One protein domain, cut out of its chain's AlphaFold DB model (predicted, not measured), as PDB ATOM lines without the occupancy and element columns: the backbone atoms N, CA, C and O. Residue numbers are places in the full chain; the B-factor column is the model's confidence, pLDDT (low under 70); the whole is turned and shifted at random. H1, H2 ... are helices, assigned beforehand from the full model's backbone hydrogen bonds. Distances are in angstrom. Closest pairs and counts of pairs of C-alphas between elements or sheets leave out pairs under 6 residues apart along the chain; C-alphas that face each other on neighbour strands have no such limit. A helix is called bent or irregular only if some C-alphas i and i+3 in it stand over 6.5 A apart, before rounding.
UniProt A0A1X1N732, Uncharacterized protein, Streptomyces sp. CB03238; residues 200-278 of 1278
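Overview. This is residues 200 to 278 of the 1278 residues of an uncharacterized protein of Streptomyces sp. CB03238 (UniProt A0A1X1N732). H1, H2 and H3 stand in a loose triangle, and H4 stands beyond H3, across the long link of residues 250 to 261. Successive helices run opposite ways. The printed part has 79 residues, four named helices and no named strand: all helix, only just compact, close to loose, radius of gyration of the C-alphas 13.5 A, spans 39 by 26 by 19 A.

Arrangement. H1, residues 201 to 214, is close to but not clearly touching H2, residues 223 to 235; closest C-alphas Gly 211 and Phe 229, 7.1 A. With residues 203 to 207 alone, H1 touches H3, residues 240 to 249, at a steep tilt of 43 degrees; closest C-alphas Val 207 and Ala 243, 6.3 A. H3 is close to but not clearly touching H4, residues 262 to 276, at a shallow tilt of 17 degrees; closest C-alphas Asp 241 and Arg 274, 6.2 A. H4 is apart from H1 and H2. Every O i to N i+4 pair is within hydrogen-bond range in H2, H3 and H4, and 9 of 10 in H1.

Along the chain. H1 spans 20.3 A from C-alpha 201 at (-124.999, 104.666, 16.266), H2 17.2 A, H3 14.5 A, and H4 20.8 A to C-alpha 276 at (-114.035, 85.680, 13.134). H2 is only just irregular: C-alphas 232 and 235 are 6.7 A apart.

Size, cuts and confidence. The farthest C-alphas, Asp 218 and Asp 260, are 39.0 A apart. The printed part has no cut; residues 217 to 222 have pLDDT under 70.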
ATOM      1  N   SER A 200    -123.291 100.157  15.552       91.25
ATOM      2  CA  SER A 200    -124.298 101.090  15.027       91.25
ATOM      3  C   SER A 200    -124.463 102.275  15.981       91.25
ATOM      4  O   SER A 200    -124.231 102.142  17.187       91.25
ATOM      5  N   LYS A 201    -124.882 103.437  15.464       92.44
ATOM      6  CA  LYS A 201    -124.999 104.666  16.266       92.44
ATOM      7  C   LYS A 201    -125.849 104.462  17.525       92.44
ATOM      8  O   LYS A 201    -125.509 104.984  18.580       92.44
ATOM      9  N   GLU A 202    -126.912 103.675  17.422       93.50
ATOM     10  CA  GLU A 202    -127.824 103.352  18.518       93.50
ATOM     11  C   GLU A 202    -127.103 102.601  19.648       93.50
ATOM     12  O   GLU A 202    -127.307 102.909  20.822       93.50
ATOM     13  N   SER A 203    -126.211 101.665  19.303       93.44
ATOM     14  CA  SER A 203    -125.363 100.958  20.267       93.44
ATOM     15  C   SER A 203    -124.302 101.876  20.882       93.44
ATOM     16  O   SER A 203    -124.081 101.805  22.088       93.44
ATOM     17  N   VAL A 204    -123.685 102.771  20.097       93.06
ATOM     18  CA  VAL A 204    -122.724 103.770  20.614       93.06
ATOM     19  C   VAL A 204    -123.398 104.706  21.621       93.06
ATOM     20  O   VAL A 204    -122.895 104.901  22.729       93.06
ATOM     21  N   ASP A 205    -124.565 105.248  21.269       93.19
ATOM     22  CA  ASP A 205    -125.344 106.137  22.135       93.19
ATOM     23  C   ASP A 205    -125.778 105.417  23.429       93.19
ATOM     24  O   ASP A 205    -125.727 106.007  24.510       93.19
ATOM     25  N   ALA A 206    -126.145 104.131  23.348       93.88
ATOM     26  CA  ALA A 206    -126.530 103.320  24.504       93.88
ATOM     27  C   ALA A 206    -125.350 102.988  25.442       93.88
ATOM     28  O   ALA A 206    -125.498 103.094  26.662       93.88
ATOM     29  N   VAL A 207    -124.174 102.639  24.899       92.62
ATOM     30  CA  VAL A 207    -122.941 102.427  25.686       92.62
ATOM     31  C   VAL A 207    -122.570 103.706  26.434       92.62
ATOM     32  O   VAL A 207    -122.371 103.681  27.651       92.62
ATOM     33  N   ASN A 208    -122.574 104.842  25.731       90.88
ATOM     34  CA  ASN A 208    -122.272 106.148  26.312       90.88
ATOM     35  C   ASN A 208    -123.263 106.537  27.422       90.88
ATOM     36  O   ASN A 208    -122.843 107.035  28.465       90.88
ATOM     37  N   ALA A 209    -124.560 106.268  27.243       91.88
ATOM     38  CA  ALA A 209    -125.582 106.558  28.250       91.88
ATOM     39  C   ALA A 209    -125.408 105.742  29.546       91.88
ATOM     40  O   ALA A 209    -125.605 106.280  30.634       91.88
ATOM     41  N   ILE A 210    -125.017 104.466  29.450       89.62
ATOM     42  CA  ILE A 210    -124.729 103.625  30.624       89.62
ATOM     43  C   ILE A 210    -123.428 104.070  31.302       89.62
ATOM     44  O   ILE A 210    -123.387 104.243  32.523       89.62
ATOM     45  N   GLY A 211    -122.365 104.282  30.522       86.50
ATOM     46  CA  GLY A 211    -121.054 104.623  31.064       86.50
ATOM     47  C   GLY A 211    -121.000 106.003  31.718       86.50
ATOM     48  O   GLY A 211    -120.391 106.135  32.775       86.50
ATOM     49  N   ALA A 212    -121.728 106.995  31.193       83.88
ATOM     50  CA  ALA A 212    -121.847 108.318  31.811       83.88
ATOM     51  C   ALA A 212    -122.508 108.300  33.207       83.88
ATOM     52  O   ALA A 212    -122.310 109.229  33.988       83.88
ATOM     53  N   VAL A 213    -123.283 107.256  33.534       83.31
ATOM     54  CA  VAL A 213    -123.908 107.076  34.858       83.31
ATOM     55  C   VAL A 213    -122.998 106.316  35.829       83.31
ATOM     56  O   VAL A 213    -123.015 106.618  37.020       83.31
ATOM     57  N   ARG A 214    -122.214 105.340  35.346       82.12
ATOM     58  CA  ARG A 214    -121.358 104.475  36.187       82.12
ATOM     59  C   ARG A 214    -119.922 104.986  36.321       82.12
ATOM     60  O   ARG A 214    -119.448 105.243  37.423       82.12
ATOM     61  N   TYR A 215    -119.257 105.212  35.191       83.62
ATOM     62  CA  TYR A 215    -117.820 105.495  35.090       83.62
ATOM     63  C   TYR A 215    -117.506 107.004  35.047       83.62
ATOM     64  O   TYR A 215    -116.509 107.430  34.464       83.62
ATOM     65  N   SER A 216    -118.367 107.826  35.657       73.12
ATOM     66  CA  SER A 216    -118.185 109.281  35.760       73.12
ATOM     67  C   SER A 216    -116.894 109.641  36.524       73.12
ATOM     68  O   SER A 216    -116.574 108.956  37.498       73.12
ATOM     69  N   PRO A 217    -116.179 110.733  36.175       65.50
ATOM     70  CA  PRO A 217    -115.002 111.200  36.920       65.50
ATOM     71  C   PRO A 217    -115.243 111.466  38.415       65.50
ATOM     72  O   PRO A 217    -114.311 111.337  39.206       65.50
ATOM     73  N   ASP A 218    -116.479 111.803  38.798       65.38
ATOM     74  CA  ASP A 218    -116.896 112.035  40.191       65.38
ATOM     75  C   ASP A 218    -117.433 110.759  40.886       65.38
ATOM     76  O   ASP A 218    -117.866 110.801  42.041       65.38
ATOM     77  N   GLY A 219    -117.458 109.622  40.181       59.44
ATOM     78  CA  GLY A 219    -117.971 108.340  40.665       59.44
ATOM     79  C   GLY A 219    -116.952 107.562  41.501       59.44
ATOM     80  O   GLY A 219    -115.773 107.485  41.166       59.44
ATOM     81  N   GLY A 220    -117.413 106.924  42.581       57.06
ATOM     82  CA  GLY A 220    -116.578 106.121  43.487       57.06
ATOM     83  C   GLY A 220    -116.213 104.716  42.982       57.06
ATOM     84  O   GLY A 220    -116.014 103.825  43.805       57.06
ATOM     85  N   GLU A 221    -116.190 104.493  41.665       59.72
ATOM     86  CA  GLU A 221    -115.844 103.199  41.060       59.72
ATOM     87  C   GLU A 221    -114.322 103.037  40.849       59.72
ATOM     88  O   GLU A 221    -113.527 103.951  41.076       59.72
ATOM     89  N   VAL A 222    -113.891 101.832  40.462       66.00
ATOM     90  CA  VAL A 222    -112.467 101.483  40.342       66.00
ATOM     91  C   VAL A 222    -111.817 102.254  39.186       66.00
ATOM     92  O   VAL A 222    -112.320 102.244  38.063       66.00
ATOM     93  N   LEU A 223    -110.659 102.873  39.449       74.94
ATOM     94  CA  LEU A 223    -109.885 103.661  38.476       74.94
ATOM     95  C   LEU A 223    -109.658 102.916  37.147       74.94
ATOM     96  O   LEU A 223    -109.814 103.500  36.077       74.94
ATOM     97  N   GLU A 224    -109.346 101.625  37.238       74.81
ATOM     98  CA  GLU A 224    -109.089 100.722  36.112       74.81
ATOM     99  C   GLU A 224    -110.325 100.576  35.201       74.81
ATOM    100  O   GLU A 224    -110.194 100.577  33.979       74.81
ATOM    101  N   ALA A 225    -111.539 100.550  35.768       80.62
ATOM    102  CA  ALA A 225    -112.783 100.473  35.001       80.62
ATOM    103  C   ALA A 225    -113.119 101.794  34.289       80.62
ATOM    104  O   ALA A 225    -113.557 101.777  33.139       80.62
ATOM    105  N   ARG A 226    -112.840 102.951  34.912       81.62
ATOM    106  CA  ARG A 226    -112.951 104.248  34.216       81.62
ATOM    107  C   ARG A 226    -111.958 104.340  33.054       81.62
ATOM    108  O   ARG A 226    -112.339 104.754  31.965       81.62
ATOM    109  N   GLN A 227    -110.716 103.898  33.254       83.06
ATOM    110  CA  GLN A 227    -109.706 103.881  32.191       83.06
ATOM    111  C   GLN A 227    -110.083 102.924  31.049       83.06
ATOM    112  O   GLN A 227    -109.899 103.280  29.887       83.06
ATOM    113  N   ALA A 228    -110.662 101.758  31.343       85.12
ATOM    114  CA  ALA A 228    -111.199 100.851  30.326       85.12
ATOM    115  C   ALA A 228    -112.344 101.493  29.514       85.12
ATOM    116  O   ALA A 228    -112.399 101.339  28.293       85.12
ATOM    117  N   PHE A 229    -113.228 102.265  30.161       87.06
ATOM    118  CA  PHE A 229    -114.294 103.007  29.476       87.06
ATOM    119  C   PHE A 229    -113.753 104.151  28.599       87.06
ATOM    120  O   PHE A 229    -114.264 104.385  27.504       87.06
ATOM    121  N   GLU A 230    -112.694 104.834  29.039       83.38
ATOM    122  CA  GLU A 230    -112.019 105.886  28.266       83.38
ATOM    123  C   GLU A 230    -111.329 105.328  27.008       83.38
ATOM    124  O   GLU A 230    -111.485 105.906  25.932       83.38
ATOM    125  N   HIS A 231    -110.659 104.169  27.089       82.44
ATOM    126  CA  HIS A 231    -110.129 103.483  25.897       82.44
ATOM    127  C   HIS A 231    -111.254 103.160  24.901       82.44
ATOM    128  O   HIS A 231    -111.190 103.589  23.748       82.44
ATOM    129  N   LEU A 232    -112.312 102.497  25.388       84.00
ATOM    130  CA  LEU A 232    -113.475 102.031  24.620       84.00
ATOM    131  C   LEU A 232    -114.246 103.148  23.884       84.00
ATOM    132  O   LEU A 232    -114.938 102.876  22.904       84.00
ATOM    133  N   THR A 233    -114.175 104.392  24.368       82.31
ATOM    134  CA  THR A 233    -114.978 105.517  23.849       82.31
ATOM    135  C   THR A 233    -114.184 106.601  23.125       82.31
ATOM    136  O   THR A 233    -114.792 107.380  22.387       82.31
ATOM    137  N   TRP A 234    -112.863 106.687  23.328       76.81
ATOM    138  CA  TRP A 234    -112.063 107.823  22.854       76.81
ATOM    139  C   TRP A 234    -110.854 107.451  21.986       76.81
ATOM    140  O   TRP A 234    -110.490 108.237  21.111       76.81
ATOM    141  N   MET A 235    -110.224 106.288  22.192       74.00
ATOM    142  CA  MET A 235    -108.972 105.952  21.491       74.00
ATOM    143  C   MET A 235    -109.173 105.313  20.112       74.00
ATOM    144  O   MET A 235    -108.282 105.395  19.271       74.00
ATOM    145  N   HIS A 236    -110.341 104.728  19.865       81.38
ATOM    146  CA  HIS A 236    -110.755 104.175  18.578       81.38
ATOM    147  C   HIS A 236    -112.272 104.381  18.391       81.38
ATOM    148  O   HIS A 236    -112.980 104.675  19.361       81.38
ATOM    149  N   PRO A 237    -112.818 104.245  17.170       84.12
ATOM    150  CA  PRO A 237    -114.263 104.183  16.980       84.12
ATOM    151  C   PRO A 237    -114.847 102.967  17.715       84.12
ATOM    152  O   PRO A 237    -114.297 101.872  17.645       84.12
ATOM    153  N   MET A 238    -115.974 103.146  18.406       89.06
ATOM    154  CA  MET A 238    -116.633 102.099  19.202       89.06
ATOM    155  C   MET A 238    -116.875 100.815  18.386       89.06
ATOM    156  O   MET A 238    -117.688 100.802  17.456       89.06
ATOM    157  N   TYR A 239    -116.211  99.722  18.760       90.50
ATOM    158  CA  TYR A 239    -116.341  98.428  18.090       90.50
ATOM    159  C   TYR A 239    -117.651  97.716  18.469       90.50
ATOM    160  O   TYR A 239    -118.125  97.778  19.604       90.50
ATOM    161  N   ALA A 240    -118.251  97.010  17.507       90.81
ATOM    162  CA  ALA A 240    -119.569  96.387  17.635       90.81
ATOM    163  C   ALA A 240    -119.628  95.306  18.720       90.81
ATOM    164  O   ALA A 240    -120.653  95.164  19.387       90.81
ATOM    165  N   ASP A 241    -118.547  94.542  18.893       90.25
ATOM    166  CA  ASP A 241    -118.514  93.451  19.864       90.25
ATOM    167  C   ASP A 241    -118.216  93.933  21.290       90.25
ATOM    168  O   ASP A 241    -118.831  93.442  22.231       90.25
ATOM    169  N   ASP A 242    -117.371  94.952  21.466       89.94
ATOM    170  CA  ASP A 242    -117.183  95.584  22.777       89.94
ATOM    171  C   ASP A 242    -118.450  96.315  23.228       89.94
ATOM    172  O   ASP A 242    -118.880  96.157  24.371       89.94
ATOM    173  N   ALA A 243    -119.132  97.004  22.304       91.19
ATOM    174  CA  ALA A 243    -120.463  97.540  22.558       91.19
ATOM    175  C   ALA A 243    -121.465  96.430  22.924       91.19
ATOM    176  O   ALA A 243    -122.235  96.599  23.868       91.19
ATOM    177  N   ARG A 244    -121.443  95.270  22.244       92.25
ATOM    178  CA  ARG A 244    -122.277  94.110  22.612       92.25
ATOM    179  C   ARG A 244    -121.984  93.648  24.039       92.25
ATOM    180  O   ARG A 244    -122.932  93.500  24.799       92.25
ATOM    181  N   ILE A 245    -120.721  93.416  24.402       90.12
ATOM    182  CA  ILE A 245    -120.333  92.929  25.738       90.12
ATOM    183  C   ILE A 245    -120.774  93.936  26.808       90.12
ATOM    184  O   ILE A 245    -121.488  93.579  27.745       90.12
ATOM    185  N   PHE A 246    -120.439  95.213  26.630       91.75
ATOM    186  CA  PHE A 246    -120.782  96.268  27.582       91.75
ATOM    187  C   PHE A 246    -122.305  96.435  27.751       91.75
ATOM    188  O   PHE A 246    -122.796  96.598  28.868       91.75
ATOM    189  N   LEU A 247    -123.088  96.335  26.669       92.75
ATOM    190  CA  LEU A 247    -124.555  96.377  26.736       92.75
ATOM    191  C   LEU A 247    -125.163  95.095  27.332       92.75
ATOM    192  O   LEU A 247    -126.133  95.183  28.081       92.75
ATOM    193  N   GLN A 248    -124.588  93.921  27.048       90.12
ATOM    194  CA  GLN A 248    -125.032  92.611  27.549       90.12
ATOM    195  C   GLN A 248    -124.933  92.514  29.079       90.12
ATOM    196  O   GLN A 248    -125.827  91.953  29.712       90.12
ATOM    197  N   HIS A 249    -123.884  93.090  29.674       88.50
ATOM    198  CA  HIS A 249    -123.673  93.105  31.129       88.50
ATOM    199  C   HIS A 249    -124.091  94.432  31.798       88.50
ATOM    200  O   HIS A 249    -124.110  94.535  33.026       88.50
ATOM    201  N   GLY A 250    -124.486  95.441  31.011       89.00
ATOM    202  CA  GLY A 250    -124.907  96.760  31.496       89.00
ATOM    203  C   GLY A 250    -123.765  97.594  32.090       89.00
ATOM    204  O   GLY A 250    -124.007  98.375  33.011       89.00
ATOM    205  N   GLY A 251    -122.545  97.391  31.595       89.19
ATOM    206  CA  GLY A 251    -121.256  97.831  32.127       89.19
ATOM    207  C   GLY A 251    -120.191  96.764  31.839       89.19
ATOM    208  O   GLY A 251    -120.451  95.812  31.100       89.19
ATOM    209  N   PHE A 252    -119.004  96.876  32.440       89.94
ATOM    210  CA  PHE A 252    -118.012  95.795  32.375       89.94
ATOM    211  C   PHE A 252    -118.478  94.550  33.158       89.94
ATOM    212  O   PHE A 252    -119.106  94.703  34.211       89.94
ATOM    213  N   PRO A 253    -118.183  93.319  32.693       88.81
ATOM    214  CA  PRO A 253    -118.545  92.101  33.417       88.81
ATOM    215  C   PRO A 253    -117.874  92.041  34.798       88.81
ATOM    216  O   PRO A 253    -116.663  92.191  34.904       88.81
ATOM    217  N   THR A 254    -118.641  91.794  35.863       86.19
ATOM    218  CA  THR A 254    -118.130  91.758  37.253       86.19
ATOM    219  C   THR A 254    -118.008  90.347  37.842       86.19
ATOM    220  O   THR A 254    -117.656  90.196  39.009       86.19
ATOM    221  N   SER A 255    -118.355  89.306  37.081       85.00
ATOM    222  CA  SER A 255    -118.326  87.905  37.527       85.00
ATOM    223  C   SER A 255    -118.267  86.944  36.342       85.00
ATOM    224  O   SER A 255    -119.034  87.110  35.393       85.00
ATOM    225  N   ALA A 256    -117.430  85.911  36.429       81.88
ATOM    226  CA  ALA A 256    -117.345  84.851  35.428       81.88
ATOM    227  C   ALA A 256    -118.500  83.837  35.581       81.88
ATOM    228  O   ALA A 256    -118.780  83.413  36.708       81.88
ATOM    229  N   PRO A 257    -119.146  83.384  34.490       86.44
ATOM    230  CA  PRO A 257    -119.946  82.162  34.508       86.44
ATOM    231  C   PRO A 257    -119.057  80.932  34.771       86.44
ATOM    232  O   PRO A 257    -117.905  80.895  34.340       86.44
ATOM    233  N   ALA A 258    -119.576  79.907  35.455       83.56
ATOM    234  CA  ALA A 258    -118.783  78.712  35.767       83.56
ATOM    235  C   ALA A 258    -118.479  77.878  34.493       83.56
ATOM    236  O   ALA A 258    -119.353  77.789  33.625       83.56
ATOM    237  N   PRO A 259    -117.288  77.252  34.350       79.00
ATOM    238  CA  PRO A 259    -116.826  76.691  33.068       79.00
ATOM    239  C   PRO A 259    -117.691  75.591  32.425       79.00
ATOM    240  O   PRO A 259    -117.573  75.336  31.226       79.00
ATOM    241  N   ASP A 260    -118.553  74.927  33.196       82.12
ATOM    242  CA  ASP A 260    -119.469  73.869  32.753       82.12
ATOM    243  C   ASP A 260    -120.885  74.374  32.391       82.12
ATOM    244  O   ASP A 260    -121.743  73.587  31.984       82.12
ATOM    245  N   THR A 261    -121.133  75.684  32.496       90.31
ATOM    246  CA  THR A 261    -122.443  76.311  32.244       90.31
ATOM    247  C   THR A 261    -122.733  76.575  30.762       90.31
ATOM    248  O   THR A 261    -121.834  76.646  29.917       90.31
ATOM    249  N   MET A 262    -124.017  76.761  30.429       88.56
ATOM    250  CA  MET A 262    -124.431  77.194  29.088       88.56
ATOM    251  C   MET A 262    -123.941  78.619  28.809       88.56
ATOM    252  O   MET A 262    -123.497  78.922  27.708       88.56
ATOM    253  N   GLU A 263    -123.986  79.465  29.829       86.00
ATOM    254  CA  GLU A 263    -123.583  80.863  29.835       86.00
ATOM    255  C   GLU A 263    -122.098  81.000  29.456       86.00
ATOM    256  O   GLU A 263    -121.782  81.676  28.478       86.00
ATOM    257  N   PHE A 264    -121.202  80.245  30.107       90.62
ATOM    258  CA  PHE A 264    -119.780  80.194  29.738       90.62
ATOM    259  C   PHE A 264    -119.570  79.748  28.282       90.62
ATOM    260  O   PHE A 264    -118.742  80.305  27.559       90.62
ATOM    261  N   ARG A 265    -120.341  78.758  27.809       92.75
ATOM    262  CA  ARG A 265    -120.259  78.301  26.413       92.75
ATOM    263  C   ARG A 265    -120.788  79.322  25.410       92.75
ATOM    264  O   ARG A 265    -120.234  79.396  24.314       92.75
ATOM    265  N   LEU A 266    -121.811  80.100  25.758       89.75
ATOM    266  CA  LEU A 266    -122.312  81.195  24.925       89.75
ATOM    267  C   LEU A 266    -121.268  82.307  24.799       89.75
ATOM    268  O   LEU A 266    -121.001  82.740  23.679       89.75
ATOM    269  N   ASP A 267    -120.613  82.691  25.897       89.44
ATOM    270  CA  ASP A 267    -119.538  83.688  25.864       89.44
ATOM    271  C   ASP A 267    -118.323  83.191  25.057       89.44
ATOM    272  O   ASP A 267    -117.791  83.931  24.232       89.44
ATOM    273  N   VAL A 268    -117.943  81.909  25.169       92.69
ATOM    274  CA  VAL A 268    -116.897  81.293  24.322       92.69
ATOM    275  C   VAL A 268    -117.255  81.317  22.825       92.69
ATOM    276  O   VAL A 268    -116.396  81.616  21.990       92.69
ATOM    277  N   GLU A 269    -118.502  81.027  22.436       91.69
ATOM    278  CA  GLU A 269    -118.917  81.132  21.026       91.69
ATOM    279  C   GLU A 269    -119.045  82.590  20.549       91.69
ATOM    280  O   GLU A 269    -118.768  82.872  19.378       91.69
ATOM    281  N   ALA A 270    -119.410  83.523  21.433       90.38
ATOM    282  CA  ALA A 270    -119.449  84.953  21.140       90.38
ATOM    283  C   ALA A 270    -118.035  85.515  20.915       90.38
ATOM    284  O   ALA A 270    -117.797  86.167  19.901       90.38
ATOM    285  N   LEU A 271    -117.066  85.161  21.765       92.19
ATOM    286  CA  LEU A 271    -115.652  85.511  21.598       92.19
ATOM    287  C   LEU A 271    -115.057  84.930  20.305       92.19
ATOM    288  O   LEU A 271    -114.377  85.635  19.565       92.19
ATOM    289  N   LYS A 272    -115.384  83.689  19.929       92.62
ATOM    290  CA  LYS A 272    -114.989  83.166  18.603       92.62
ATOM    291  C   LYS A 272    -115.666  83.891  17.438       92.62
ATOM    292  O   LYS A 272    -115.113  83.932  16.342       92.62
ATOM    293  N   SER A 273    -116.843  84.474  17.656       89.50
ATOM    294  CA  SER A 273    -117.540  85.282  16.648       89.50
ATOM    295  C   SER A 273    -116.930  86.685  16.514       89.50
ATOM    296  O   SER A 273    -116.794  87.161  15.391       89.50
ATOM    297  N   ARG A 274    -116.464  87.284  17.622       91.19
ATOM    298  CA  ARG A 274    -115.594  88.476  17.665       91.19
ATOM    299  C   ARG A 274    -114.313  88.258  16.852       91.19
ATOM    300  O   ARG A 274    -114.003  89.027  15.947       91.19
ATOM    301  N   PHE A 275    -113.610  87.154  17.108       91.12
ATOM    302  CA  PHE A 275    -112.364  86.832  16.405       91.12
ATOM    303  C   PHE A 275    -112.586  86.607  14.901       91.12
ATOM    304  O   PHE A 275    -111.808  87.084  14.078       91.12
ATOM    305  N   ALA A 276    -113.673  85.923  14.530       87.81
ATOM    306  CA  ALA A 276    -114.035  85.680  13.134       87.81
ATOM    307  C   ALA A 276    -114.509  86.937  12.379       87.81
ATOM    308  O   ALA A 276    -114.491  86.939  11.147       87.81
ATOM    309  N   SER A 277    -114.933  87.987  13.090       86.88
ATOM    310  CA  SER A 277    -115.335  89.271  12.504       86.88
ATOM    311  C   SER A 277    -114.195  90.290  12.405       86.88
ATOM    312  O   SER A 277    -114.426  91.384  11.908       86.88
ATOM    313  N   CYS A 278    -112.977  89.918  12.814       89.94
ATOM    314  CA  CYS A 278    -111.794  90.778  12.892       89.94
ATOM    315  C   CYS A 278    -111.812  91.879  13.962       89.94
ATOM    316  O   CYS A 278    -110.987  92.782  13.913       89.94
TER     317      CYS A 278